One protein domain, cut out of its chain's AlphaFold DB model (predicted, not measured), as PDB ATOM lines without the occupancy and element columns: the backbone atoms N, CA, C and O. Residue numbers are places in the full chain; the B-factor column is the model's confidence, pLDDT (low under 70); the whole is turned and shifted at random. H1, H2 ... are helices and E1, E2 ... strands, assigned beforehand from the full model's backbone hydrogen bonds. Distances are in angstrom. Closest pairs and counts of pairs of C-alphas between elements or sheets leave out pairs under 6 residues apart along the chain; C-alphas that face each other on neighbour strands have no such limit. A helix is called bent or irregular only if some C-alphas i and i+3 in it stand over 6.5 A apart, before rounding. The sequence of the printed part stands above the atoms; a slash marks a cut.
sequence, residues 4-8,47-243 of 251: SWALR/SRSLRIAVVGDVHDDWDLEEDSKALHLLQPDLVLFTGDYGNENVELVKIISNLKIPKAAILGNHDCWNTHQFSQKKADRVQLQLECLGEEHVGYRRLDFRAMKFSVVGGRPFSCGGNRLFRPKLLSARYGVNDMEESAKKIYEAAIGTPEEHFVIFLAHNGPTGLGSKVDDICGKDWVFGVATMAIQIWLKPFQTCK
ATOM      1  N   SER A   4      24.524 118.245 -79.954       31.70
ATOM      2  CA  SER A   4      24.288 118.826 -78.627       31.70
ATOM      3  C   SER A   4      23.044 119.714 -78.632       31.70
ATOM      4  O   SER A   4      22.961 120.669 -79.404       31.70
ATOM      5  N   TRP A   5      22.111 119.444 -77.719       33.16
ATOM      6  CA  TRP A   5      20.949 120.290 -77.457       33.16
ATOM      7  C   TRP A   5      21.050 120.842 -76.033       33.16
ATOM      8  O   TRP A   5      21.094 120.089 -75.064       33.16
ATOM      9  N   ALA A   6      21.078 122.165 -75.874       27.97
ATOM     10  CA  ALA A   6      21.031 122.785 -74.554       27.97
ATOM     11  C   ALA A   6      19.569 123.023 -74.151       27.97
ATOM     12  O   ALA A   6      18.934 123.959 -74.638       27.97
ATOM     13  N   LEU A   7      19.029 122.194 -73.255       36.09
ATOM     14  CA  LEU A   7      17.708 122.421 -72.673       36.09
ATOM     15  C   LEU A   7      17.829 123.023 -71.272       36.09
ATOM     16  O   LEU A   7      18.141 122.331 -70.310       36.09
ATOM     17  N   ARG A   8      17.510 124.308 -71.122       33.22
ATOM     18  CA  ARG A   8      17.486 124.958 -69.807       33.22
ATOM     19  C   ARG A   8      16.212 124.573 -69.043       33.22
ATOM     20  O   ARG A   8      15.153 125.157 -69.257       33.22
ATOM     21  N   SER A  47      18.595 128.727 -59.954       57.22
ATOM     22  CA  SER A  47      18.176 127.990 -61.142       57.22
ATOM     23  C   SER A  47      19.383 127.227 -61.694       57.22
ATOM     24  O   SER A  47      20.309 127.821 -62.246       57.22
ATOM     25  N   ARG A  48      19.391 125.900 -61.530       71.12
ATOM     26  CA  ARG A  48      20.364 125.020 -62.188       71.12
ATOM     27  C   ARG A  48      19.834 124.643 -63.567       71.12
ATOM     28  O   ARG A  48      18.780 124.031 -63.666       71.12
ATOM     29  N   SER A  49      20.574 124.999 -64.614       82.44
ATOM     30  CA  SER A  49      20.334 124.482 -65.964       82.44
ATOM     31  C   SER A  49      20.792 123.029 -66.023       82.44
ATOM     32  O   SER A  49      21.911 122.743 -65.608       82.44
ATOM     33  N   LEU A  50      19.966 122.140 -66.573       85.56
ATOM     34  CA  LEU A  50      20.376 120.777 -66.913       85.56
ATOM     35  C   LEU A  50      21.037 120.778 -68.299       85.56
ATOM     36  O   LEU A  50      20.512 121.391 -69.227       85.56
ATOM     37  N   ARG A  51      22.176 120.110 -68.468       91.25
ATOM     38  CA  ARG A  51      22.805 119.891 -69.777       91.25
ATOM     39  C   ARG A  51      22.685 118.424 -70.156       91.25
ATOM     40  O   ARG A  51      23.218 117.561 -69.466       91.25
ATOM     41  N   ILE A  52      22.002 118.153 -71.263       91.62
ATOM     42  CA  ILE A  52      21.787 116.797 -71.764       91.62
ATOM     43  C   ILE A  52      22.550 116.636 -73.078       91.62
ATOM     44  O   ILE A  52      22.321 117.393 -74.019       91.62
ATOM     45  N   ALA A  53      23.431 115.642 -73.151       93.75
ATOM     46  CA  ALA A  53      23.991 115.183 -74.416       93.75
ATOM     47  C   ALA A  53      23.106 114.070 -74.990       93.75
ATOM     48  O   ALA A  53      22.595 113.232 -74.248       93.75
ATOM     49  N   VAL A  54      22.926 114.065 -76.306       92.19
ATOM     50  CA  VAL A  54      22.114 113.073 -77.014       92.19
ATOM     51  C   VAL A  54      22.992 112.375 -78.037       92.19
ATOM     52  O   VAL A  54      23.652 113.035 -78.838       92.19
ATOM     53  N   VAL A  55      22.990 111.048 -77.999       91.62
ATOM     54  CA  VAL A  55      23.792 110.185 -78.867       91.62
ATOM     55  C   VAL A  55      22.895 109.083 -79.416       91.62
ATOM     56  O   VAL A  55      22.082 108.527 -78.687       91.62
ATOM     57  N   GLY A  56      23.035 108.747 -80.688       89.81
ATOM     58  CA  GLY A  56      22.326 107.642 -81.325       89.81
ATOM     59  C   GLY A  56      22.666 107.571 -82.796       89.81
ATOM     60  O   GLY A  56      23.494 108.365 -83.246       89.81
ATOM     61  N   ASP A  57      22.068 106.603 -83.489       88.50
ATOM     62  CA  ASP A  57      22.460 106.218 -84.852       88.50
ATOM     63  C   ASP A  57      23.984 106.046 -84.932       88.50
ATOM     64  O   ASP A  57      24.657 106.560 -85.823       88.50
ATOM     65  N   VAL A  58      24.541 105.379 -83.914       89.50
ATOM     66  CA  VAL A  58      25.988 105.252 -83.717       89.50
ATOM     67  C   VAL A  58      26.588 104.379 -84.812       89.50
ATOM     68  O   VAL A  58      27.620 104.734 -85.353       89.50
ATOM     69  N   HIS A  59      25.944 103.261 -85.159       91.44
ATOM     70  CA  HIS A  59      26.349 102.382 -86.261       91.44
ATOM     71  C   HIS A  59      27.850 102.045 -86.289       91.44
ATOM     72  O   HIS A  59      28.502 102.169 -87.323       91.44
ATOM     73  N   ASP A  60      28.388 101.606 -85.149       92.75
ATOM     74  CA  ASP A  60      29.809 101.293 -84.941       92.75
ATOM     75  C   ASP A  60      30.772 102.497 -85.025       92.75
ATOM     76  O   ASP A  60      31.964 102.339 -84.767       92.75
ATOM     77  N   ASP A  61      30.270 103.708 -85.286       91.75
ATOM     78  CA  ASP A  61      31.022 104.971 -85.320       91.75
ATOM     79  C   ASP A  61      31.085 105.613 -83.919       91.75
ATOM     80  O   ASP A  61      30.593 106.719 -83.677       91.75
ATOM     81  N   TRP A  62      31.643 104.855 -82.968       92.50
ATOM     82  CA  TRP A  62      31.988 105.324 -81.623       92.50
ATOM     83  C   TRP A  62      33.476 105.116 -81.362       92.50
ATOM     84  O   TRP A  62      33.936 103.986 -81.158       92.50
ATOM     85  N   ASP A  63      34.221 106.213 -81.307       93.56
ATOM     86  CA  ASP A  63      35.615 106.217 -80.896       93.56
ATOM     87  C   ASP A  63      35.689 106.513 -79.397       93.56
ATOM     88  O   ASP A  63      35.380 107.609 -78.926       93.56
ATOM     89  N   LEU A  64      36.112 105.519 -78.615       89.75
ATOM     90  CA  LEU A  64      36.154 105.649 -77.162       89.75
ATOM     91  C   LEU A  64      37.001 106.841 -76.701       89.75
ATOM     92  O   LEU A  64      36.651 107.463 -75.700       89.75
ATOM     93  N   GLU A  65      38.103 107.156 -77.377       90.25
ATOM     94  CA  GLU A  65      38.984 108.237 -76.952       90.25
ATOM     95  C   GLU A  65      38.393 109.602 -77.325       90.25
ATOM     96  O   GLU A  65      38.227 110.467 -76.456       90.25
ATOM     97  N   GLU A  66      38.027 109.789 -78.591       93.50
ATOM     98  CA  GLU A  66      37.539 111.066 -79.111       93.50
ATOM     99  C   GLU A  66      36.136 111.411 -78.594       93.50
ATOM    100  O   GLU A  66      35.907 112.540 -78.141       93.50
ATOM    101  N   ASP A  67      35.209 110.450 -78.540       93.12
ATOM    102  CA  ASP A  67      33.864 110.699 -78.009       93.12
ATOM    103  C   ASP A  67      33.891 110.917 -76.486       93.12
ATOM    104  O   ASP A  67      33.137 111.745 -75.960       93.12
ATOM    105  N   SER A  68      34.816 110.276 -75.756       89.19
ATOM    106  CA  SER A  68      35.022 110.582 -74.329       89.19
ATOM    107  C   SER A  68      35.565 111.992 -74.117       89.19
ATOM    108  O   SER A  68      35.111 112.682 -73.198       89.19
ATOM    109  N   LYS A  69      36.498 112.455 -74.961       91.94
ATOM    110  CA  LYS A  69      36.980 113.850 -74.934       91.94
ATOM    111  C   LYS A  69      35.837 114.820 -75.218       91.94
ATOM    112  O   LYS A  69      35.686 115.804 -74.491       91.94
ATOM    113  N   ALA A  70      34.996 114.530 -76.211       93.25
ATOM    114  CA  ALA A  70      33.826 115.346 -76.522       93.25
ATOM    115  C   ALA A  70      32.864 115.435 -75.326       93.25
ATOM    116  O   ALA A  70      32.475 116.536 -74.930       93.25
ATOM    117  N   LEU A  71      32.531 114.307 -74.688       94.25
ATOM    118  CA  LEU A  71      31.694 114.292 -73.483       94.25
ATOM    119  C   LEU A  71      32.343 115.045 -72.313       94.25
ATOM    120  O   LEU A  71      31.653 115.778 -71.602       94.25
ATOM    121  N   HIS A  72      33.660 114.921 -72.130       91.88
ATOM    122  CA  HIS A  72      34.392 115.650 -71.095       91.88
ATOM    123  C   HIS A  72      34.338 117.169 -71.306       91.88
ATOM    124  O   HIS A  72      34.102 117.912 -70.355       91.88
ATOM    125  N   LEU A  73      34.498 117.638 -72.547       94.62
ATOM    126  CA  LEU A  73      34.399 119.058 -72.900       94.62
ATOM    127  C   LEU A  73      32.966 119.585 -72.768       94.62
ATOM    128  O   LEU A  73      32.748 120.693 -72.275       94.62
ATOM    129  N   LEU A  74      31.979 118.788 -73.187       94.12
ATOM    130  CA  LEU A  74      30.568 119.152 -73.096       94.12
ATOM    131  C   LEU A  74      30.070 119.197 -71.651       94.12
ATOM    132  O   LEU A  74      29.103 119.910 -71.400       94.12
ATOM    133  N   GLN A  75      30.694 118.477 -70.713       94.62
ATOM    134  CA  GLN A  75      30.283 118.384 -69.303       94.62
ATOM    135  C   GLN A  75      28.757 118.208 -69.129       94.62
ATOM    136  O   GLN A  75      28.114 119.041 -68.481       94.62
ATOM    137  N   PRO A  76      28.127 117.201 -69.767       95.19
ATOM    138  CA  PRO A  76      26.699 116.976 -69.601       95.19
ATOM    139  C   PRO A  76      26.393 116.450 -68.193       95.19
ATOM    140  O   PRO A  76      27.139 115.646 -67.638       95.19
ATOM    141  N   ASP A  77      25.251 116.857 -67.642       93.81
ATOM    142  CA  ASP A  77      24.696 116.253 -66.426       93.81
ATOM    143  C   ASP A  77      24.097 114.859 -66.714       93.81
ATOM    144  O   ASP A  77      23.960 114.039 -65.807       93.81
ATOM    145  N   LEU A  78      23.710 114.600 -67.972       94.81
ATOM    146  CA  LEU A  78      23.094 113.358 -68.440       94.81
ATOM    147  C   LEU A  78      23.437 113.094 -69.912       94.81
ATOM    148  O   LEU A  78      23.371 114.010 -70.735       94.81
ATOM    149  N   VAL A  79      23.696 111.834 -70.262       96.00
ATOM    150  CA  VAL A  79      23.748 111.379 -71.661       96.00
ATOM    151  C   VAL A  79      22.548 110.484 -71.972       96.00
ATOM    152  O   VAL A  79      22.263 109.530 -71.250       96.00
ATOM    153  N   LEU A  80      21.830 110.792 -73.047       96.00
ATOM    154  CA  LEU A  80      20.725 109.986 -73.556       96.00
ATOM    155  C   LEU A  80      21.176 109.247 -74.814       96.00
ATOM    156  O   LEU A  80      21.432 109.883 -75.836       96.00
ATOM    157  N   PHE A  81      21.243 107.921 -74.732       95.81
ATOM    158  CA  PHE A  81      21.571 107.061 -75.861       95.81
ATOM    159  C   PHE A  81      20.292 106.518 -76.504       95.81
ATOM    160  O   PHE A  81      19.545 105.758 -75.886       95.81
ATOM    161  N   THR A  82      20.001 106.923 -77.737       93.00
ATOM    162  CA  THR A  82      18.750 106.560 -78.415       93.00
ATOM    163  C   THR A  82      18.828 105.229 -79.158       93.00
ATOM    164  O   THR A  82      17.817 104.834 -79.720       93.00
ATOM    165  N   GLY A  83      19.971 104.538 -79.179       92.69
ATOM    166  CA  GLY A  83      20.127 103.231 -79.829       92.69
ATOM    167  C   GLY A  83      20.762 103.281 -81.214       92.69
ATOM    168  O   GLY A  83      21.314 104.309 -81.609       92.69
ATOM    169  N   ASP A  84      20.672 102.148 -81.909       93.25
ATOM    170  CA  ASP A  84      21.378 101.828 -83.153       93.25
ATOM    171  C   ASP A  84      22.896 101.913 -82.973       93.25
ATOM    172  O   ASP A  84      23.609 102.654 -83.642       93.25
ATOM    173  N   TYR A  85      23.393 101.127 -82.017       93.81
ATOM    174  CA  TYR A  85      24.789 101.103 -81.588       93.81
ATOM    175  C   TYR A  85      25.731 100.527 -82.644       93.81
ATOM    176  O   TYR A  85      26.835 101.033 -82.811       93.81
ATOM    177  N   GLY A  86      25.310  99.471 -83.346       88.06
ATOM    178  CA  GLY A  86      26.196  98.753 -84.269       88.06
ATOM    179  C   GLY A  86      25.730  97.347 -84.628       88.06
ATOM    180  O   GLY A  86      26.448  96.377 -84.421       88.06
ATOM    181  N   ASN A  87      24.487  97.183 -85.088       92.88
ATOM    182  CA  ASN A  87      23.970  95.871 -85.513       92.88
ATOM    183  C   ASN A  87      24.153  94.753 -84.466       92.88
ATOM    184  O   ASN A  87      24.609  93.646 -84.776       92.88
ATOM    185  N   GLU A  88      23.779  95.045 -83.216       95.56
ATOM    186  CA  GLU A  88      23.978  94.194 -82.037       95.56
ATOM    187  C   GLU A  88      25.423  94.140 -81.511       95.56
ATOM    188  O   GLU A  88      25.806  93.130 -80.917       95.56
ATOM    189  N   ASN A  89      26.270  95.152 -81.729       96.69
ATOM    190  CA  ASN A  89      27.638  95.208 -81.193       96.69
ATOM    191  C   ASN A  89      27.672  95.279 -79.651       96.69
ATOM    192  O   ASN A  89      27.643  96.346 -79.044       96.69
ATOM    193  N   VAL A  90      27.779  94.108 -79.011       97.94
ATOM    194  CA  VAL A  90      27.823  93.965 -77.545       97.94
ATOM    195  C   VAL A  90      29.023  94.686 -76.924       97.94
ATOM    196  O   VAL A  90      28.884  95.252 -75.844       97.94
ATOM    197  N   GLU A  91      30.188  94.684 -77.579       97.56
ATOM    198  CA  GLU A  91      31.387  95.315 -77.013       97.56
ATOM    199  C   GLU A  91      31.244  96.838 -76.997       97.56
ATOM    200  O   GLU A  91      31.530  97.468 -75.983       97.56
ATOM    201  N   LEU A  92      30.692  97.426 -78.062       96.62
ATOM    202  CA  LEU A  92      30.386  98.858 -78.102       96.62
ATOM    203  C   LEU A  92      29.371  99.242 -77.017       96.62
ATOM    204  O   LEU A  92      29.585 100.200 -76.272       96.62
ATOM    205  N   VAL A  93      28.300  98.459 -76.853       97.69
ATOM    206  CA  VAL A  93      27.306  98.693 -75.787       97.69
ATOM    207  C   VAL A  93      27.935  98.581 -74.395       97.69
ATOM    208  O   VAL A  93      27.616  99.375 -73.509       97.69
ATOM    209  N   LYS A  94      28.867  97.645 -74.196       97.94
ATOM    210  CA  LYS A  94      29.625  97.501 -72.947       97.94
ATOM    211  C   LYS A  94      30.565  98.683 -72.697       97.94
ATOM    212  O   LYS A  94      30.729  99.107 -71.554       97.94
ATOM    213  N   ILE A  95      31.187  99.234 -73.736       96.06
ATOM    214  CA  ILE A  95      31.988 100.460 -73.632       96.06
ATOM    215  C   ILE A  95      31.099 101.625 -73.173       96.06
ATOM    216  O   ILE A  95      31.435 102.301 -72.197       96.06
ATOM    217  N   ILE A  96      29.933 101.806 -73.801       94.88
ATOM    218  CA  ILE A  96      28.953 102.844 -73.438       94.88
ATOM    219  C   ILE A  96      28.457 102.676 -71.998       94.88
ATOM    220  O   ILE A  96      28.421 103.650 -71.237       94.88
ATOM    221  N   SER A  97      28.104 101.454 -71.586       96.44
ATOM    222  CA  SER A  97      27.596 101.215 -70.230       96.44
ATOM    223  C   SER A  97      28.644 101.523 -69.157       96.44
ATOM    224  O   SER A  97      28.310 102.019 -68.078       96.44
ATOM    225  N   ASN A  98      29.931 101.353 -69.472       96.25
ATOM    226  CA  ASN A  98      31.033 101.644 -68.559       96.25
ATOM    227  C   ASN A  98      31.340 103.137 -68.359       96.25
ATOM    228  O   ASN A  98      32.055 103.464 -67.400       96.25
ATOM    229  N   LEU A  99      30.797 104.043 -69.186       94.56
ATOM    230  CA  LEU A  99      31.008 105.487 -69.035       94.56
ATOM    231  C   LEU A  99      30.538 105.964 -67.650       94.56
ATOM    232  O   LEU A  99      29.443 105.635 -67.188       94.56
ATOM    233  N   LYS A 100      31.360 106.777 -66.979       93.94
ATOM    234  CA  LYS A 100      31.111 107.268 -65.608       93.94
ATOM    235  C   LYS A 100      30.326 108.582 -65.579       93.94
ATOM    236  O   LYS A 100      30.600 109.460 -64.770       93.94
ATOM    237  N   ILE A 101      29.355 108.704 -66.476       94.31
ATOM    238  CA  ILE A 101      28.436 109.841 -66.573       94.31
ATOM    239  C   ILE A 101      27.016 109.285 -66.414       94.31
ATOM    240  O   ILE A 101      26.745 108.211 -66.963       94.31
ATOM    241  N   PRO A 102      26.112 109.960 -65.676       96.12
ATOM    242  CA  PRO A 102      24.714 109.553 -65.611       96.12
ATOM    243  C   PRO A 102      24.142 109.381 -67.017       96.12
ATOM    244  O   PRO A 102      24.315 110.254 -67.874       96.12
ATOM    245  N   LYS A 103      23.465 108.259 -67.266       97.06
ATOM    246  CA  LYS A 103      22.936 107.959 -68.595       97.06
ATOM    247  C   LYS A 103      21.634 107.178 -68.554       97.06
ATOM    248  O   LYS A 103      21.316 106.517 -67.570       97.06
ATOM    249  N   ALA A 104      20.900 107.273 -69.651       98.00
ATOM    250  CA  ALA A 104      19.794 106.388 -69.973       98.00
ATOM    251  C   ALA A 104      19.930 105.968 -71.436       98.00
ATOM    252  O   ALA A 104      20.309 106.777 -72.283       98.00
ATOM    253  N   ALA A 105      19.618 104.713 -71.718       97.75
ATOM    254  CA  ALA A 105      19.801 104.097 -73.017       97.75
ATOM    255  C   ALA A 105      18.520 103.396 -73.469       97.75
ATOM    256  O   ALA A 105      17.750 102.878 -72.660       97.75
ATOM    257  N   ILE A 106      18.291 103.347 -74.773       97.00
ATOM    258  CA  ILE A 106      17.320 102.442 -75.385       97.00
ATOM    259  C   ILE A 106      17.985 101.742 -76.573       97.00
ATOM    260  O   ILE A 106      18.931 102.270 -77.150       97.00
ATOM    261  N   LEU A 107      17.521 100.536 -76.895       96.69
ATOM    262  CA  LEU A 107      17.958  99.776 -78.066       96.69
ATOM    263  C   LEU A 107      17.080 100.143 -79.275       96.69
ATOM    264  O   LEU A 107      15.848 100.101 -79.166       96.69
ATOM    265  N   GLY A 108      17.708 100.483 -80.399       94.12
ATOM    266  CA  GLY A 108      17.073 100.767 -81.688       94.12
ATOM    267  C   GLY A 108      16.831  99.505 -82.522       94.12
ATOM    268  O   GLY A 108      16.999  98.383 -82.029       94.12
ATOM    269  N   ASN A 109      16.353  99.649 -83.763       92.12
ATOM    270  CA  ASN A 109      16.055  98.490 -84.616       92.12
ATOM    271  C   ASN A 109      17.309  97.743 -85.077       92.12
ATOM    272  O   ASN A 109      17.249  96.520 -85.239       92.12
ATOM    273  N   HIS A 110      18.438  98.432 -85.256       93.12
ATOM    274  CA  HIS A 110      19.695  97.771 -85.595       93.12
ATOM    275  C   HIS A 110      20.258  96.970 -84.412       93.12
ATOM    276  O   HIS A 110      20.910  95.947 -84.607       93.12
ATOM    277  N   ASP A 111      19.893  97.301 -83.177       96.50
ATOM    278  CA  ASP A 111      20.334  96.573 -81.976       96.50
ATOM    279  C   ASP A 111      19.644  95.214 -81.766       96.50
ATOM    280  O   ASP A 111      19.914  94.529 -80.777       96.50
ATOM    281  N   CYS A 112      18.767  94.805 -82.690       95.56
ATOM    282  CA  CYS A 112      18.212  93.451 -82.797       95.56
ATOM    283  C   CYS A 112      18.120  92.947 -84.255       95.56
ATOM    284  O   CYS A 112      17.274  92.103 -84.593       95.56
ATOM    285  N   TRP A 113      18.958  93.495 -85.144       92.00
ATOM    286  CA  TRP A 113      18.873  93.243 -86.582       92.00
ATOM    287  C   TRP A 113      19.076  91.772 -86.955       92.00
ATOM    288  O   TRP A 113      18.354  91.251 -87.801       92.00
ATOM    289  N   ASN A 114      19.998  91.079 -86.290       92.38
ATOM    290  CA  ASN A 114      20.411  89.709 -86.600       92.38
ATOM    291  C   ASN A 114      19.718  88.653 -85.715       92.38
ATOM    292  O   ASN A 114      19.764  87.452 -85.998       92.38
ATOM    293  N   THR A 115      19.019  89.073 -84.662       93.38
ATOM    294  CA  THR A 115      18.355  88.195 -83.692       93.38
ATOM    295  C   THR A 115      16.979  87.763 -84.202       93.38
ATOM    296  O   THR A 115      15.925  88.283 -83.831       93.38
ATOM    297  N   HIS A 116      16.985  86.765 -85.085       89.62
ATOM    298  CA  HIS A 116      15.770  86.130 -85.610       89.62
ATOM    299  C   HIS A 116      15.289  84.948 -84.760       89.62
ATOM    300  O   HIS A 116      14.096  84.637 -84.742       89.62
ATOM    301  N   GLN A 117      16.219  84.276 -84.083       87.69
ATOM    302  CA  GLN A 117      15.970  83.125 -83.224       87.69
ATOM    303  C   GLN A 117      16.594  83.386 -81.859       87.69
ATOM    304  O   GLN A 117      17.715  83.876 -81.765       87.69
ATOM    305  N   PHE A 118      15.864  83.048 -80.806       89.75
ATOM    306  CA  PHE A 118      16.283  83.244 -79.426       89.75
ATOM    307  C   PHE A 118      15.700  82.127 -78.565       89.75
ATOM    308  O   PHE A 118      14.655  81.554 -78.878       89.75
ATOM    309  N   SER A 119      16.391  81.792 -77.479       87.88
ATOM    310  CA  SER A 119      15.970  80.737 -76.556       87.88
ATOM    311  C   SER A 119      16.287  81.132 -75.121       87.88
ATOM    312  O   SER A 119      17.126  81.996 -74.887       87.88
ATOM    313  N   GLN A 120      15.663  80.469 -74.152       80.75
ATOM    314  CA  GLN A 120      15.997  80.675 -72.739       80.75
ATOM    315  C   GLN A 120      17.324  80.012 -72.325       80.75
ATOM    316  O   GLN A 120      17.826  80.286 -71.244       80.75
ATOM    317  N   LYS A 121      17.902  79.129 -73.155       85.38
ATOM    318  CA  LYS A 121      19.086  78.326 -72.791       85.38
ATOM    319  C   LYS A 121      20.419  79.010 -73.090       85.38
ATOM    320  O   LYS A 121      21.432  78.638 -72.509       85.38
ATOM    321  N   LYS A 122      20.439  79.952 -74.033       89.50
ATOM    322  CA  LYS A 122      21.647  80.659 -74.467       89.50
ATOM    323  C   LYS A 122      21.306  82.124 -74.691       89.50
ATOM    324  O   LYS A 122      20.374  82.408 -75.441       89.50
ATOM    325  N   ALA A 123      22.081  83.014 -74.075       92.69
ATOM    326  CA  ALA A 123      21.973  84.446 -74.307       92.69
ATOM    327  C   ALA A 123      22.330  84.767 -75.767       92.69
ATOM    328  O   ALA A 123      23.413  84.426 -76.251       92.69
ATOM    329  N   ASP A 124      21.389  85.384 -76.478       96.25
ATOM    330  CA  ASP A 124      21.650  86.049 -77.753       96.25
ATOM    331  C   ASP A 124      22.241  87.447 -77.525       96.25
ATOM    332  O   ASP A 124      22.356  87.929 -76.398       96.25
ATOM    333  N   ARG A 125      22.636  88.115 -78.607       96.81
ATOM    334  CA  ARG A 125      23.300  89.418 -78.524       96.81
ATOM    335  C   ARG A 125      22.376  90.512 -77.994       96.81
ATOM    336  O   ARG A 125      22.856  91.420 -77.327       96.81
ATOM    337  N   VAL A 126      21.064  90.429 -78.227       97.50
ATOM    338  CA  VAL A 126      20.092  91.347 -77.609       97.50
ATOM    339  C   VAL A 126      20.102  91.170 -76.095       97.50
ATOM    340  O   VAL A 126      20.210  92.154 -75.368       97.50
ATOM    341  N   GLN A 127      20.045  89.928 -75.615       97.56
ATOM    342  CA  GLN A 127      20.120  89.621 -74.187       97.56
ATOM    343  C   GLN A 127      21.424  90.146 -73.562       97.56
ATOM    344  O   GLN A 127      21.374  90.814 -72.535       97.56
ATOM    345  N   LEU A 128      22.570  89.941 -74.220       98.06
ATOM    346  CA  LEU A 128      23.865  90.438 -73.737       98.06
ATOM    347  C   LEU A 128      23.942  91.975 -73.695       98.06
ATOM    348  O   LEU A 128      24.491  92.532 -72.748       98.06
ATOM    349  N   GLN A 129      23.377  92.678 -74.682       98.44
ATOM    350  CA  GLN A 129      23.292  94.147 -74.661       98.44
ATOM    351  C   GLN A 129      22.420  94.640 -73.497       98.44
ATOM    352  O   GLN A 129      22.805  95.570 -72.790       98.44
ATOM    353  N   LEU A 130      21.270  93.997 -73.266       98.00
ATOM    354  CA  LEU A 130      20.389  94.314 -72.138       98.00
ATOM    355  C   LEU A 130      21.089  94.085 -70.793       98.00
ATOM    356  O   LEU A 130      20.935  94.900 -69.888       98.00
ATOM    357  N   GLU A 131      21.880  93.019 -70.671       97.88
ATOM    358  CA  GLU A 131      22.696  92.743 -69.482       97.88
ATOM    359  C   GLU A 131      23.801  93.785 -69.279       97.88
ATOM    360  O   GLU A 131      24.029  94.209 -68.148       97.88
ATOM    361  N   CYS A 132      24.447  94.247 -70.357       98.12
ATOM    362  CA  CYS A 132      25.461  95.303 -70.282       98.12
ATOM    363  C   CYS A 132      24.877  96.638 -69.801       98.12
ATOM    364  O   CYS A 132      25.529  97.332 -69.024       98.12
ATOM    365  N   LEU A 133      23.679  97.000 -70.273       98.12
ATOM    366  CA  LEU A 133      23.005  98.253 -69.916       98.12
ATOM    367  C   LEU A 133      22.287  98.179 -68.558       98.12
ATOM    368  O   LEU A 133      22.161  99.187 -67.867       98.12
ATOM    369  N   GLY A 134      21.784  97.005 -68.170       97.94
ATOM    370  CA  GLY A 134      21.096  96.786 -66.899       97.94
ATOM    371  C   GLY A 134      19.921  97.747 -66.669       97.94
ATOM    372  O   GLY A 134      18.964  97.803 -67.451       97.94
ATOM    373  N   GLU A 135      19.990  98.501 -65.571       96.88
ATOM    374  CA  GLU A 135      18.982  99.499 -65.178       96.88
ATOM    375  C   GLU A 135      19.023 100.774 -66.037       96.88
ATOM    376  O   GLU A 135      18.052 101.527 -66.067       96.88
ATOM    377  N   GLU A 136      20.115 101.014 -66.771       98.19
ATOM    378  CA  GLU A 136      20.236 102.174 -67.660       98.19
ATOM    379  C   GLU A 136      19.384 102.004 -68.931       98.19
ATOM    380  O   GLU A 136      19.031 102.998 -69.567       98.19
ATOM    381  N   HIS A 137      18.995 100.769 -69.291       98.38
ATOM    382  CA  HIS A 137      18.091 100.513 -70.418       98.38
ATOM    383  C   HIS A 137      16.626 100.793 -70.060       98.38
ATOM    384  O   HIS A 137      15.986 100.028 -69.330       98.38
ATOM    385  N   VAL A 138      16.050 101.836 -70.653       97.94
ATOM    386  CA  VAL A 138      14.711 102.330 -70.305       97.94
ATOM    387  C   VAL A 138      13.580 101.786 -71.178       97.94
ATOM    388  O   VAL A 138      12.438 102.155 -70.946       97.94
ATOM    389  N   GLY A 139      13.829 100.918 -72.167       97.06
ATOM    390  CA  GLY A 139      12.765 100.403 -73.050       97.06
ATOM    391  C   GLY A 139      11.577  99.814 -72.271       97.06
ATOM    392  O   GLY A 139      11.759  98.877 -71.496       97.06
ATOM    393  N   TYR A 140      10.374 100.377 -72.459       97.56
ATOM    394  CA  TYR A 140       9.158 100.088 -71.668       97.56
ATOM    395  C   TYR A 140       9.287 100.223 -70.139       97.56
ATOM    396  O   TYR A 140       8.493  99.660 -69.385       97.56
ATOM    397  N   ARG A 141      10.287 100.961 -69.669       97.19
ATOM    398  CA  ARG A 141      10.588 101.218 -68.260       97.19
ATOM    399  C   ARG A 141      10.846 102.712 -68.064       97.19
ATOM    400  O   ARG A 141      10.695 103.526 -68.978       97.19
ATOM    401  N   ARG A 142      11.218 103.088 -66.843       96.56
ATOM    402  CA  ARG A 142      11.697 104.433 -66.530       96.56
ATOM    403  C   ARG A 142      12.935 104.382 -65.648       96.56
ATOM    404  O   ARG A 142      13.132 103.402 -64.936       96.56
ATOM    405  N   LEU A 143      13.688 105.472 -65.654       97.88
ATOM    406  CA  LEU A 143      14.809 105.722 -64.758       97.88
ATOM    407  C   LEU A 143      14.627 107.089 -64.085       97.88
ATOM    408  O   LEU A 143      14.439 108.100 -64.763       97.88
ATOM    409  N   ASP A 144      14.658 107.113 -62.753       96.56
ATOM    410  CA  ASP A 144      14.365 108.300 -61.946       96.56
ATOM    411  C   ASP A 144      15.652 108.974 -61.444       96.56
ATOM    412  O   ASP A 144      16.403 108.403 -60.652       96.56
ATOM    413  N   PHE A 145      15.867 110.238 -61.813       94.19
ATOM    414  CA  PHE A 145      16.991 111.060 -61.361       94.19
ATOM    415  C   PHE A 145      16.538 112.039 -60.274       94.19
ATOM    416  O   PHE A 145      16.407 113.245 -60.493       94.19
ATOM    417  N   ARG A 146      16.297 111.513 -59.067       91.00
ATOM    418  CA  ARG A 146      15.672 112.252 -57.949       91.00
ATOM    419  C   ARG A 146      16.383 113.555 -57.583       91.00
ATOM    420  O   ARG A 146      15.732 114.578 -57.394       91.00
ATOM    421  N   ALA A 147      17.717 113.545 -57.536       88.25
ATOM    422  CA  ALA A 147      18.507 114.736 -57.214       88.25
ATOM    423  C   ALA A 147      18.308 115.880 -58.226       88.25
ATOM    424  O   ALA A 147      18.438 117.051 -57.877       88.25
ATOM    425  N   MET A 148      17.964 115.537 -59.470       86.62
ATOM    426  CA  MET A 148      17.751 116.476 -60.570       86.62
ATOM    427  C   MET A 148      16.263 116.677 -60.901       86.62
ATOM    428  O   MET A 148      15.949 117.428 -61.819       86.62
ATOM    429  N   LYS A 149      15.351 116.039 -60.151       90.19
ATOM    430  CA  LYS A 149      13.890 116.110 -60.323       90.19
ATOM    431  C   LYS A 149      13.430 115.857 -61.762       90.19
ATOM    432  O   LYS A 149      12.594 116.585 -62.295       90.19
ATOM    433  N   PHE A 150      13.964 114.823 -62.401       91.31
ATOM    434  CA  PHE A 150      13.423 114.346 -63.670       91.31
ATOM    435  C   PHE A 150      13.452 112.823 -63.762       91.31
ATOM    436  O   PHE A 150      14.194 112.146 -63.050       91.31
ATOM    437  N   SER A 151      12.638 112.289 -64.662       95.31
ATOM    438  CA  SER A 151      12.586 110.878 -65.019       95.31
ATOM    439  C   SER A 151      12.749 110.724 -66.522       95.31
ATOM    440  O   SER A 151      12.180 111.495 -67.298       95.31
ATOM    441  N   VAL A 152      13.486 109.698 -66.934       96.25
ATOM    442  CA  VAL A 152      13.554 109.267 -68.331       96.25
ATOM    443  C   VAL A 152      12.625 108.075 -68.499       96.25
ATOM    444  O   VAL A 152      12.810 107.057 -67.842       96.25
ATOM    445  N   VAL A 153      11.625 108.198 -69.363       96.44
ATOM    446  CA  VAL A 153      10.688 107.128 -69.717       96.44
ATOM    447  C   VAL A 153      11.060 106.618 -71.100       96.44
ATOM    448  O   VAL A 153      11.091 107.391 -72.059       96.44
ATOM    449  N   GLY A 154      11.349 105.327 -71.225       95.25
ATOM    450  CA  GLY A 154      11.656 104.756 -72.527       95.25
ATOM    451  C   GLY A 154      10.402 104.434 -73.326       95.25
ATOM    452  O   GLY A 154       9.386 103.976 -72.798       95.25
ATOM    453  N   GLY A 155      10.493 104.662 -74.630       93.50
ATOM    454  CA  GLY A 155       9.495 104.242 -75.600       93.50
ATOM    455  C   GLY A 155       9.567 102.745 -75.906       93.50
ATOM    456  O   GLY A 155       9.988 101.920 -75.091       93.50
ATOM    457  N   ARG A 156       9.160 102.399 -77.131       94.50
ATOM    458  CA  ARG A 156       9.257 101.041 -77.669       94.50
ATOM    459  C   ARG A 156      10.711 100.745 -78.080       94.50
ATOM    460  O   ARG A 156      11.191 101.405 -79.001       94.50
ATOM    461  N   PRO A 157      11.403  99.776 -77.449       95.50
ATOM    462  CA  PRO A 157      12.708  99.321 -77.917       95.50
ATOM    463  C   PRO A 157      12.566  98.605 -79.264       95.50
ATOM    464  O   PRO A 157      11.475  98.145 -79.611       95.50
ATOM    465  N   PHE A 158      13.665  98.489 -80.008       94.31
ATOM    466  CA  PHE A 158      13.727  97.820 -81.316       94.31
ATOM    467  C   PHE A 158      12.888  98.476 -82.413       94.31
ATOM    468  O   PHE A 158      12.643  97.882 -83.456       94.31
ATOM    469  N   SER A 159      12.367  99.671 -82.175       90.00
ATOM    470  CA  SER A 159      11.405 100.294 -83.067       90.00
ATOM    471  C   SER A 159      12.091 100.798 -84.338       90.00
ATOM    472  O   SER A 159      13.013 101.584 -84.249       90.00
ATOM    473  N   CYS A 160      11.568 100.427 -85.513       83.94
ATOM    474  CA  CYS A 160      11.830 101.123 -86.785       83.94
ATOM    475  C   CYS A 160      10.860 102.307 -87.001       83.94
ATOM    476  O   CYS A 160      10.707 102.844 -88.092       83.94
ATOM    477  N   GLY A 161      10.154 102.684 -85.939       79.75
ATOM    478  CA  GLY A 161       9.124 103.704 -85.923       79.75
ATOM    479  C   GLY A 161       7.781 103.258 -86.490       79.75
ATOM    480  O   GLY A 161       7.507 102.069 -86.658       79.75
ATOM    481  N   GLY A 162       6.898 104.234 -86.696       77.12
ATOM    482  CA  GLY A 162       5.563 104.017 -87.250       77.12
ATOM    483  C   GLY A 162       4.601 103.215 -86.360       77.12
ATOM    484  O   GLY A 162       4.823 102.990 -85.164       77.12
ATOM    485  N   ASN A 163       3.510 102.769 -86.990       81.69
ATOM    486  CA  ASN A 163       2.330 102.201 -86.334       81.69
ATOM    487  C   ASN A 163       2.330 100.662 -86.246       81.69
ATOM    488  O   ASN A 163       1.267 100.050 -86.112       81.69
ATOM    489  N   ARG A 164       3.498 100.023 -86.373       86.31
ATOM    490  CA  ARG A 164       3.654  98.562 -86.329       86.31
ATOM    491  C   ARG A 164       4.807  98.164 -85.414       86.31
ATOM    492  O   ARG A 164       5.773  98.902 -85.247       86.31
ATOM    493  N   LEU A 165       4.712  96.964 -84.845       91.19
ATOM    494  CA  LEU A 165       5.804  96.365 -84.086       91.19
ATOM    495  C   LEU A 165       6.860  95.784 -85.032       91.19
ATOM    496  O   LEU A 165       6.548  94.942 -85.877       91.19
ATOM    497  N   PHE A 166       8.118  96.174 -84.838       90.44
ATOM    498  CA  PHE A 166       9.264  95.461 -85.394       90.44
ATOM    499  C   PHE A 166       9.612  94.279 -84.482       90.44
ATOM    500  O   PHE A 166       9.536  94.393 -83.261       90.44
ATOM    501  N   ARG A 167       9.959  93.125 -85.065       92.75
ATOM    502  CA  ARG A 167      10.301  91.890 -84.323       92.75
ATOM    503  C   ARG A 167       9.271  91.524 -83.223       92.75
ATOM    504  O   ARG A 167       9.659  91.306 -82.075       92.75
ATOM    505  N   PRO A 168       7.969  91.363 -83.541       95.06
ATOM    506  CA  PRO A 168       6.921  91.150 -82.531       95.06
ATOM    507  C   PRO A 168       7.168  89.926 -81.637       95.06
ATOM    508  O   PRO A 168       6.912  89.978 -80.440       95.06
ATOM    509  N   LYS A 169       7.749  88.842 -82.176       96.19
ATOM    510  CA  LYS A 169       8.126  87.664 -81.375       96.19
ATOM    511  C   LYS A 169       9.179  87.995 -80.310       96.19
ATOM    512  O   LYS A 169       9.084  87.493 -79.195       96.19
ATOM    513  N   LEU A 170      10.169  88.826 -80.645       95.94
ATOM    514  CA  LEU A 170      11.220  89.239 -79.714       95.94
ATOM    515  C   LEU A 170      10.657  90.182 -78.645       95.94
ATOM    516  O   LEU A 170      10.949  90.003 -77.466       95.94
ATOM    517  N   LEU A 171       9.811  91.141 -79.039       96.50
ATOM    518  CA  LEU A 171       9.120  92.033 -78.101       96.50
ATOM    519  C   LEU A 171       8.222  91.262 -77.129       96.50
ATOM    520  O   LEU A 171       8.278  91.504 -75.924       96.50
ATOM    521  N   SER A 172       7.468  90.284 -77.628       96.88
ATOM    522  CA  SER A 172       6.660  89.390 -76.799       96.88
ATOM    523  C   SER A 172       7.536  88.599 -75.822       96.88
ATOM    524  O   SER A 172       7.280  88.587 -74.624       96.88
ATOM    525  N   ALA A 173       8.653  88.031 -76.285       95.62
ATOM    526  CA  ALA A 173       9.530  87.227 -75.435       95.62
ATOM    527  C   ALA A 173      10.330  88.028 -74.391       95.62
ATOM    528  O   ALA A 173      10.598  87.512 -73.308       95.62
ATOM    529  N   ARG A 174      10.757  89.255 -74.711       95.12
ATOM    530  CA  ARG A 174      11.599  90.090 -73.830       95.12
ATOM    531  C   ARG A 174      10.781  91.008 -72.933       95.12
ATOM    532  O   ARG A 174      11.187  91.285 -71.810       95.12
ATOM    533  N   TYR A 175       9.639  91.472 -73.429       96.75
ATOM    534  CA  TYR A 175       8.831  92.482 -72.760       96.75
ATOM    535  C   TYR A 175       7.373  92.077 -72.594       96.75
ATOM    536  O   TYR A 175       6.645  92.846 -71.987       96.75
ATOM    537  N   GLY A 176       6.900  90.933 -73.093       97.44
ATOM    538  CA  GLY A 176       5.481  90.564 -73.004       97.44
ATOM    539  C   GLY A 176       4.560  91.556 -73.720       97.44
ATOM    540  O   GLY A 176       3.499  91.867 -73.192       97.44
ATOM    541  N   VAL A 177       5.008  92.118 -74.849       97.88
ATOM    542  CA  VAL A 177       4.231  93.041 -75.694       97.88
ATOM    543  C   VAL A 177       3.946  92.383 -77.038       97.88
ATOM    544  O   VAL A 177       4.876  91.993 -77.745       97.88
ATOM    545  N   ASN A 178       2.670  92.290 -77.395       97.31
ATOM    546  CA  ASN A 178       2.181  91.566 -78.568       97.31
ATOM    547  C   ASN A 178       1.598  92.490 -79.643       97.31
ATOM    548  O   ASN A 178       1.568  92.117 -80.816       97.31
ATOM    549  N   ASP A 179       1.182  93.702 -79.274       96.31
ATOM    550  CA  ASP A 179       0.634  94.688 -80.201       96.31
ATOM    551  C   ASP A 179       0.965  96.144 -79.805       96.31
ATOM    552  O   ASP A 179       1.680  96.432 -78.838       96.31
ATOM    553  N   MET A 180       0.492  97.086 -80.624       92.06
ATOM    554  CA  MET A 180       0.717  98.518 -80.422       92.06
ATOM    555  C   MET A 180      -0.041  99.082 -79.214       92.06
ATOM    556  O   MET A 180       0.442 100.038 -78.609       92.06
ATOM    557  N   GLU A 181      -1.188  98.505 -78.853       94.94
ATOM    558  CA  GLU A 181      -2.000  98.925 -77.706       94.94
ATOM    559  C   GLU A 181      -1.264  98.576 -76.405       94.94
ATOM    560  O   GLU A 181      -1.054  99.437 -75.549       94.94
ATOM    561  N   GLU A 182      -0.765  97.343 -76.296       97.38
ATOM    562  CA  GLU A 182       0.069  96.888 -75.182       97.38
ATOM    563  C   GLU A 182       1.372  97.692 -75.093       97.38
ATOM    564  O   GLU A 182       1.775  98.106 -74.004       97.38
ATOM    565  N   SER A 183       2.002  97.986 -76.237       95.56
ATOM    566  CA  SER A 183       3.165  98.876 -76.303       95.56
ATOM    567  C   SER A 183       2.847 100.253 -75.712       95.56
ATOM    568  O   SER A 183       3.617 100.774 -74.906       95.56
ATOM    569  N   ALA A 184       1.731 100.861 -76.116       91.50
ATOM    570  CA  ALA A 184       1.306 102.171 -75.629       91.50
ATOM    571  C   ALA A 184       1.009 102.146 -74.129       91.50
ATOM    572  O   ALA A 184       1.448 103.032 -73.393       91.50
ATOM    573  N   LYS A 185       0.313 101.099 -73.677       94.25
ATOM    574  CA  LYS A 185      -0.030 100.877 -72.275       94.25
ATOM    575  C   LYS A 185       1.218 100.798 -71.402       94.25
ATOM    576  O   LYS A 185       1.270 101.495 -70.396       94.25
ATOM    577  N   LYS A 186       2.251 100.048 -71.804       97.12
ATOM    578  CA  LYS A 186       3.505  99.964 -71.034       97.12
ATOM    579  C   LYS A 186       4.234 101.299 -70.920       97.12
ATOM    580  O   LYS A 186       4.697 101.653 -69.841       97.12
ATOM    581  N   ILE A 187       4.310 102.059 -72.015       93.50
ATOM    582  CA  ILE A 187       4.914 103.402 -72.005       93.50
ATOM    583  C   ILE A 187       4.118 104.329 -71.075       93.50
ATOM    584  O   ILE A 187       4.697 105.062 -70.276       93.50
ATOM    585  N   TYR A 188       2.785 104.272 -71.149       90.94
ATOM    586  CA  TYR A 188       1.900 105.041 -70.280       90.94
ATOM    587  C   TYR A 188       2.073 104.666 -68.802       90.94
ATOM    588  O   TYR A 188       2.220 105.559 -67.974       90.94
ATOM    589  N   GLU A 189       2.112 103.374 -68.470       95.31
ATOM    590  CA  GLU A 189       2.336 102.867 -67.108       95.31
ATOM    591  C   GLU A 189       3.690 103.319 -66.541       95.31
ATOM    592  O   GLU A 189       3.764 103.791 -65.402       95.31
ATOM    593  N   ALA A 190       4.749 103.257 -67.353       95.50
ATOM    594  CA  ALA A 190       6.060 103.776 -66.981       95.50
ATOM    595  C   ALA A 190       6.001 105.285 -66.680       95.50
ATOM    596  O   ALA A 190       6.533 105.718 -65.652       95.50
ATOM    597  N   ALA A 191       5.304 106.056 -67.523       91.38
ATOM    598  CA  ALA A 191       5.145 107.501 -67.381       91.38
ATOM    599  C   ALA A 191       4.291 107.916 -66.174       91.38
ATOM    600  O   ALA A 191       4.661 108.840 -65.459       91.38
ATOM    601  N   ILE A 192       3.162 107.257 -65.894       92.12
ATOM    602  CA  ILE A 192       2.308 107.658 -64.758       92.12
ATOM    603  C   ILE A 192       2.926 107.362 -63.398       92.12
ATOM    604  O   ILE A 192       2.518 107.978 -62.414       92.12
ATOM    605  N   GLY A 193       3.866 106.421 -63.329       93.00
ATOM    606  CA  GLY A 193       4.538 106.121 -62.076       93.00
ATOM    607  C   GLY A 193       5.728 107.039 -61.776       93.00
ATOM    608  O   GLY A 193       6.337 106.859 -60.724       93.00
ATOM    609  N   THR A 194       6.091 107.984 -62.656       93.31
ATOM    610  CA  THR A 194       7.120 108.982 -62.325       93.31
ATOM    611  C   THR A 194       6.675 109.812 -61.114       93.31
ATOM    612  O   THR A 194       5.473 110.088 -60.996       93.31
ATOM    613  N   PRO A 195       7.597 110.258 -60.241       93.56
ATOM    614  CA  PRO A 195       7.261 111.193 -59.168       93.56
ATOM    615  C   PRO A 195       6.563 112.451 -59.704       93.56
ATOM    616  O   PRO A 195       6.827 112.890 -60.825       93.56
ATOM    617  N   GLU A 196       5.644 113.017 -58.926       87.81
ATOM    618  CA  GLU A 196       4.790 114.122 -59.378       87.81
ATOM    619  C   GLU A 196       5.603 115.391 -59.665       87.81
ATOM    620  O   GLU A 196       5.323 116.132 -60.600       87.81
ATOM    621  N   GLU A 197       6.661 115.619 -58.902       86.94
ATOM    622  CA  GLU A 197       7.559 116.756 -59.027       86.94
ATOM    623  C   GLU A 197       8.615 116.594 -60.129       86.94
ATOM    624  O   GLU A 197       9.397 117.519 -60.362       86.94
ATOM    625  N   HIS A 198       8.668 115.432 -60.790       88.81
ATOM    626  CA  HIS A 198       9.641 115.167 -61.841       88.81
ATOM    627  C   HIS A 198       9.206 115.740 -63.197       88.81
ATOM    628  O   HIS A 198       8.071 115.570 -63.651       88.81
ATOM    629  N   PHE A 199      10.160 116.344 -63.905       87.12
ATOM    630  CA  PHE A 199      10.073 116.520 -65.355       87.12
ATOM    631  C   PHE A 199      10.182 115.162 -66.051       87.12
ATOM    632  O   PHE A 199      10.936 114.300 -65.604       87.12
ATOM    633  N   VAL A 200       9.468 114.965 -67.159       86.38
ATOM    634  CA  VAL A 200       9.488 113.683 -67.878       86.38
ATOM    635  C   VAL A 200      10.128 113.857 -69.247       86.38
ATOM    636  O   VAL A 200       9.688 114.665 -70.064       86.38
ATOM    637  N   ILE A 201      11.169 113.070 -69.504       90.44
ATOM    638  CA  ILE A 201      11.837 112.974 -70.800       90.44
ATOM    639  C   ILE A 201      11.476 111.624 -71.410       90.44
ATOM    640  O   ILE A 201      11.769 110.588 -70.822       90.44
ATOM    641  N   PHE A 202      10.862 111.625 -72.590       90.12
ATOM    642  CA  PHE A 202      10.661 110.406 -73.364       90.12
ATOM    643  C   PHE A 202      11.877 110.146 -74.250       90.12
ATOM    644  O   PHE A 202      12.242 110.989 -75.075       90.12
ATOM    645  N   LEU A 203      12.472 108.965 -74.084       93.12
ATOM    646  CA  LEU A 203      13.595 108.478 -74.879       93.12
ATOM    647  C   LEU A 203      13.121 107.355 -75.803       93.12
ATOM    648  O   LEU A 203      12.682 106.307 -75.325       93.12
ATOM    649  N   ALA A 204      13.192 107.553 -77.119       90.44
ATOM    650  CA  ALA A 204      12.752 106.548 -78.078       90.44
ATOM    651  C   ALA A 204      13.624 106.514 -79.335       90.44
ATOM    652  O   ALA A 204      14.056 107.537 -79.855       90.44
ATOM    653  N   HIS A 205      13.792 105.313 -79.876       88.44
ATOM    654  CA  HIS A 205      14.296 105.120 -81.227       88.44
ATOM    655  C   HIS A 205      13.104 105.095 -82.198       88.44
ATOM    656  O   HIS A 205      12.587 104.039 -82.561       88.44
ATOM    657  N   ASN A 206      12.511 106.255 -82.472       76.50
ATOM    658  CA  ASN A 206      11.297 106.328 -83.283       76.50
ATOM    659  C   ASN A 206      11.215 107.664 -84.017       76.50
ATOM    660  O   ASN A 206      10.956 108.679 -83.379       76.50
ATOM    661  N   GLY A 207      11.353 107.644 -85.343       62.78
ATOM    662  CA  GLY A 207      11.284 108.856 -86.158       62.78
ATOM    663  C   GLY A 207       9.930 109.545 -85.987       62.78
ATOM    664  O   GLY A 207       8.891 108.877 -86.062       62.78
ATOM    665  N   PRO A 208       9.877 110.867 -85.753       55.12
ATOM    666  CA  PRO A 208       8.604 111.548 -85.625       55.12
ATOM    667  C   PRO A 208       7.827 111.444 -86.940       55.12
ATOM    668  O   PRO A 208       8.305 111.803 -88.019       55.12
ATOM    669  N   THR A 209       6.592 110.948 -86.842       56.66
ATOM    670  CA  THR A 209       5.715 110.786 -88.007       56.66
ATOM    671  C   THR A 209       5.542 112.130 -88.716       56.66
ATOM    672  O   THR A 209       5.096 113.100 -88.109       56.66
ATOM    673  N   GLY A 210       5.861 112.171 -90.012       55.12
ATOM    674  CA  GLY A 210       5.722 113.368 -90.847       55.12
ATOM    675  C   GLY A 210       6.939 114.299 -90.875       55.12
ATOM    676  O   GLY A 210       6.876 115.308 -91.567       55.12
ATOM    677  N   LEU A 211       8.030 113.961 -90.177       52.66
ATOM    678  CA  LEU A 211       9.277 114.743 -90.146       52.66
ATOM    679  C   LEU A 211      10.495 113.991 -90.720       52.66
ATOM    680  O   LEU A 211      11.621 114.441 -90.543       52.66
ATOM    681  N   GLY A 212      10.269 112.858 -91.395       57.34
ATOM    682  CA  GLY A 212      11.290 112.017 -92.048       57.34
ATOM    683  C   GLY A 212      10.820 111.458 -93.399       57.34
ATOM    684  O   GLY A 212      11.171 110.356 -93.805       57.34
ATOM    685  N   SER A 213       9.908 112.168 -94.068       59.47
ATOM    686  CA  SER A 213       9.277 111.728 -95.322       59.47
ATOM    687  C   SER A 213      10.178 111.895 -96.551       59.47
ATOM    688  O   SER A 213      10.044 111.149 -97.531       59.47
ATOM    689  N   LYS A 214      11.108 112.851 -96.495       57.12
ATOM    690  CA  LYS A 214      12.093 113.186 -97.527       57.12
ATOM    691  C   LYS A 214      13.506 113.047 -96.965       57.12
ATOM    692  O   LYS A 214      13.710 113.126 -95.760       57.12
ATOM    693  N   VAL A 215      14.473 112.855 -97.863       55.28
ATOM    694  CA  VAL A 215      15.904 112.746 -97.517       55.28
ATOM    695  C   VAL A 215      16.388 113.978 -96.746       55.28
ATOM    696  O   VAL A 215      17.147 113.826 -95.800       55.28
ATOM    697  N   ASP A 216      15.865 115.161 -97.077       56.28
ATOM    698  CA  ASP A 216      16.262 116.434 -96.459       56.28
ATOM    699  C   ASP A 216      15.415 116.835 -95.234       56.28
ATOM    700  O   ASP A 216      15.562 117.948 -94.723       56.28
ATOM    701  N   ASP A 217      14.484 115.989 -94.774       53.75
ATOM    702  CA  ASP A 217      13.679 116.325 -93.598       53.75
ATOM    703  C   ASP A 217      14.539 116.280 -92.312       53.75
ATOM    704  O   ASP A 217      15.571 115.613 -92.248       53.75
ATOM    705  N   ILE A 218      14.106 116.984 -91.254       47.56
ATOM    706  CA  ILE A 218      14.840 117.116 -89.973       47.56
ATOM    707  C   ILE A 218      15.223 115.754 -89.377       47.56
ATOM    708  O   ILE A 218      16.263 115.628 -88.732       47.56
ATOM    709  N   CYS A 219      14.381 114.751 -89.600       53.16
ATOM    710  CA  CYS A 219      14.595 113.378 -89.184       53.16
ATOM    711  C   CYS A 219      14.754 112.473 -90.412       53.16
ATOM    712  O   CYS A 219      14.089 111.451 -90.439       53.16
ATOM    713  N   GLY A 220      15.544 112.908 -91.410       46.72
ATOM    714  CA  GLY A 220      16.144 112.179 -92.542       46.72
ATOM    715  C   GLY A 220      15.493 110.878 -93.032       46.72
ATOM    716  O   GLY A 220      15.138 109.983 -92.276       46.72
ATOM    717  N   LYS A 221      15.392 110.694 -94.350       47.59
ATOM    718  CA  LYS A 221      14.974 109.400 -94.913       47.59
ATOM    719  C   LYS A 221      16.180 108.473 -95.082       47.59
ATOM    720  O   LYS A 221      16.737 108.396 -96.177       47.59
ATOM    721  N   ASP A 222      16.519 107.729 -94.034       50.03
ATOM    722  CA  ASP A 222      17.635 106.773 -94.006       50.03
ATOM    723  C   ASP A 222      17.311 105.469 -94.751       50.03
ATOM    724  O   ASP A 222      17.429 104.387 -94.205       50.03
ATOM    725  N   TRP A 223      16.952 105.548 -96.037       44.72
ATOM    726  CA  TRP A 223      16.766 104.397 -96.941       44.72
ATOM    727  C   TRP A 223      15.360 103.731 -96.863       44.72
ATOM    728  O   TRP A 223      15.087 102.815 -96.100       44.72
ATOM    729  N   VAL A 224      14.471 104.135 -97.793       35.78
ATOM    730  CA  VAL A 224      13.118 103.570 -98.087       35.78
ATOM    731  C   VAL A 224      12.036 103.782 -96.993       35.78
ATOM    732  O   VAL A 224      12.306 104.233 -95.892       35.78
ATOM    733  N   PHE A 225      10.750 103.606 -97.338       33.38
ATOM    734  CA  PHE A 225       9.588 103.898 -96.475       33.38
ATOM    735  C   PHE A 225       9.637 103.141 -95.127       33.38
ATOM    736  O   PHE A 225       9.427 101.930 -95.109       33.38
ATOM    737  N   GLY A 226       9.777 103.867 -94.010       40.75
ATOM    738  CA  GLY A 226       9.425 103.375 -92.667       40.75
ATOM    739  C   GLY A 226      10.566 102.879 -91.771       40.75
ATOM    740  O   GLY A 226      10.324 101.978 -90.971       40.75
ATOM    741  N   VAL A 227      11.769 103.440 -91.893       43.56
ATOM    742  CA  VAL A 227      12.882 103.231 -90.949       43.56
ATOM    743  C   VAL A 227      12.983 104.391 -89.957       43.56
ATOM    744  O   VAL A 227      12.589 105.516 -90.274       43.56
ATOM    745  N   ALA A 228      13.397 104.083 -88.726       46.38
ATOM    746  CA  ALA A 228      13.398 105.028 -87.619       46.38
ATOM    747  C   ALA A 228      14.526 106.043 -87.776       46.38
ATOM    748  O   ALA A 228      15.628 105.696 -88.161       46.38
ATOM    749  N   THR A 229      14.231 107.272 -87.383       51.62
ATOM    750  CA  THR A 229      15.213 108.296 -87.037       51.62
ATOM    751  C   THR A 229      15.071 108.646 -85.557       51.62
ATOM    752  O   THR A 229      14.027 108.408 -84.942       51.62
ATOM    753  N   MET A 230      16.116 109.184 -84.930       56.25
ATOM    754  CA  MET A 230      16.115 109.490 -83.490       56.25
ATOM    755  C   MET A 230      14.955 110.419 -83.076       56.25
ATOM    756  O   MET A 230      14.728 111.458 -83.700       56.25
ATOM    757  N   ALA A 231      14.278 110.119 -81.959       57.53
ATOM    758  CA  ALA A 231      13.379 111.078 -81.312       57.53
ATOM    759  C   ALA A 231      13.570 111.146 -79.799       57.53
ATOM    760  O   ALA A 231      13.502 110.159 -79.068       57.53
ATOM    761  N   ILE A 232      13.700 112.375 -79.312       57.78
ATOM    762  CA  ILE A 232      13.613 112.692 -77.893       57.78
ATOM    763  C   ILE A 232      12.507 113.715 -77.732       57.78
ATOM    764  O   ILE A 232      12.557 114.794 -78.323       57.78
ATOM    765  N   GLN A 233      11.499 113.375 -76.933       57.41
ATOM    766  CA  GLN A 233      10.403 114.286 -76.638       57.41
ATOM    767  C   GLN A 233      10.427 114.655 -75.161       57.41
ATOM    768  O   GLN A 233      10.297 113.803 -74.286       57.41
ATOM    769  N   ILE A 234      10.584 115.944 -74.882       56.97
ATOM    770  CA  ILE A 234      10.740 116.444 -73.518       56.97
ATOM    771  C   ILE A 234       9.447 117.126 -73.084       56.97
ATOM    772  O   ILE A 234       8.987 118.071 -73.727       56.97
ATOM    773  N   TRP A 235       8.855 116.644 -71.992       54.06
ATOM    774  CA  TRP A 235       7.661 117.228 -71.389       54.06
ATOM    775  C   TRP A 235       8.046 118.080 -70.181       54.06
ATOM    776  O   TRP A 235       8.497 117.591 -69.148       54.06
ATOM    777  N   LEU A 236       7.828 119.390 -70.311       53.91
ATOM    778  CA  LEU A 236       8.232 120.401 -69.327       53.91
ATOM    779  C   LEU A 236       7.218 120.622 -68.194       53.91
ATOM    780  O   LEU A 236       7.169 121.701 -67.606       53.91
ATOM    781  N   LYS A 237       6.391 119.620 -67.887       54.81
ATOM    782  CA  LYS A 237       5.418 119.649 -66.787       54.81
ATOM    783  C   LYS A 237       5.263 118.249 -66.186       54.81
ATOM    784  O   LYS A 237       5.458 117.278 -66.918       54.81
ATOM    785  N   PRO A 238       4.845 118.139 -64.911       57.59
ATOM    786  CA  PRO A 238       4.416 116.874 -64.326       57.59
ATOM    787  C   PRO A 238       3.446 116.136 -65.249       57.59
ATOM    788  O   PRO A 238       2.377 116.669 -65.563       57.59
ATOM    789  N   PHE A 239       3.780 114.912 -65.673       55.78
ATOM    790  CA  PHE A 239       2.959 114.138 -66.619       55.78
ATOM    791  C   PHE A 239       1.504 113.986 -66.138       55.78
ATOM    792  O   PHE A 239       0.559 114.010 -66.925       55.78
ATOM    793  N   GLN A 240       1.297 113.930 -64.820       56.19
ATOM    794  CA  GLN A 240      -0.030 113.820 -64.216       56.19
ATOM    795  C   GLN A 240      -0.922 115.052 -64.445       56.19
ATOM    796  O   GLN A 240      -2.142 114.907 -64.535       56.19
ATOM    797  N   THR A 241      -0.349 116.245 -64.639       50.81
ATOM    798  CA  THR A 241      -1.129 117.454 -64.975       50.81
ATOM    799  C   THR A 241      -1.723 117.403 -66.388       50.81
ATOM    800  O   THR A 241      -2.705 118.091 -66.669       50.81
ATOM    801  N   CYS A 242      -1.210 116.526 -67.260       46.25
ATOM    802  CA  CYS A 242      -1.714 116.303 -68.619       46.25
ATOM    803  C   CYS A 242      -2.909 115.334 -68.689       46.25
ATOM    804  O   CYS A 242      -3.521 115.195 -69.749       46.25
ATOM    805  N   LYS A 243      -3.316 114.728 -67.560       47.56
ATOM    806  CA  LYS A 243      -4.493 113.837 -67.461       47.56
ATOM    807  C   LYS A 243      -5.831 114.523 -67.798       47.56
ATOM    808  O   LYS A 243      -6.834 113.836 -67.952       47.56
TER     809      LYS A 243
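Overview. This is residues 4 to 8 and 47 to 243 of the 251 residues of the protein "Metallophos domain-containing protein" of Ananas comosus var. bracteatus (UniProt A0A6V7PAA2). Two sheets lie face to face, their strands nearly aligned: the smaller one is E1 E2 E3, the larger E4 E5 E6 E7. H5 covers the larger sheet's face away from the smaller sheet, H1 and H2 lie on the far side of the smaller sheet, and H3 lies beside H2, past the E3 edge. The printed part has 202 residues, with six named helices and seven named strands in the order E1 H1 E2 H2 E3 H3 E4 E5 H4 H5 E6 E7 H6. The class is mixed, helices and strands, with under half of the residues in named elements; the smaller sheet, in the order E1 E2 E3, is parallel, and the larger, in the order E4 E5 E6 E7, is mixed. The whole is compact, with a radius of gyration of the C-alphas of 16.4 A, and its outline is rounded, spanning 50 by 44 by 41 A.

Along the chain. Begin at residues 4 to 8, then pass the cut to residue 47. Find C-alpha 52 at (21.787, 116.797, -71.764), where E1 begins, residues 52 to 55. H1 is residues 64 to 74, 15.2 A long, E2 is 78 to 81, H2 is 90 to 98, 12.2 A, and E3 is 103 to 105. H3, residues 125 to 136, is 17.0 A long and irregular: C-alphas 132 and 135 are 9.3 A apart. E4 is 142 to 145, E5 is 150 to 154, 13.2 A, and H4 is 168 to 175. Find C-alpha 180 at (0.717, 98.518, -80.422); from there H5 runs 18.2 A to residue 192. E6 is 199 to 204, 16.4 A, E7 is 231 to 235, 13.0 A, and H6, residues 239 to 243, ends at C-alpha 243 at (-4.493, 113.837, -67.461).

Arrangement. Look first at E1 and E2, parallel, with N 53 and O 78 2.9 A apart, within hydrogen-bond range. E2 and E3 are parallel, with N 81 and O 104 at 2.9 A. E1 H1 E2 and E2 H2 E3 are strand-helix-strand units, two parallel neighbour strands with a helix between, each with a right-handed crossover. H1 is only just not on this sheet, with 4 pairs of C-alphas within 10 A. H2 and H3 only graze it, with residues 93 to 97 and 130 to 136. H2 and H3 touch, closest at the C-alphas of Val 90 and Gln 129, 5.4 A, at a shallow tilt of 9 degrees, the same way. The two sheets form a sandwich, two sheets face to face, their best planes 19 degrees apart; the closest C-alphas of E3 and E5 are those of Ala 104 and Val 152, 7.1 A. E4 and E5 form a hairpin, with N 143 and O 152 at 2.8 A. E5 and E6 are parallel, with N 151 and O 199 at 2.8 A; E5, H4 H5, E6 is a third strand-helix-strand unit, also right-handed. E6 and E7 form a hairpin, with N 202 and O 233 at 2.8 A. H5 is on one face of this sheet, making two layers, helix over sheet; its height over the sheet is 9.3 A, and it lies over E5 and runs along the strands, at 13 degrees to E5 on the local plane. The closest C-alphas of H5 and E5 are those of Val 153 and Ala 191, 6.0 A. H5 and H6 only just touch, with 3 pairs of C-alphas within 8 A, made by residues 191 to 192 of H5; the closest are those of Ile 192 and Gln 240, 6.6 A. H4 touches no helix and is on neither sheet. In H1, H2, H4 and H5 every O i to N i+4 pair is within hydrogen-bond range; H3 has 6 of 8, and H6 has 0 of 1 but 2 of 2 O i to N i+3 pairs.

Size, cuts and confidence. The two C-alphas farthest apart are those of Ser 47 and Lys 121, 51.0 A. Residues 9 to 46 are not printed, and C-alphas 8 and 47 across the cut are 9.2 A apart. The links E3 to H3, E5 to H4 and E6 to E7 are long. Mean pLDDT of the printed part is 83.9, and residues 4 to 8, 47 and 207 to 243 are under 70.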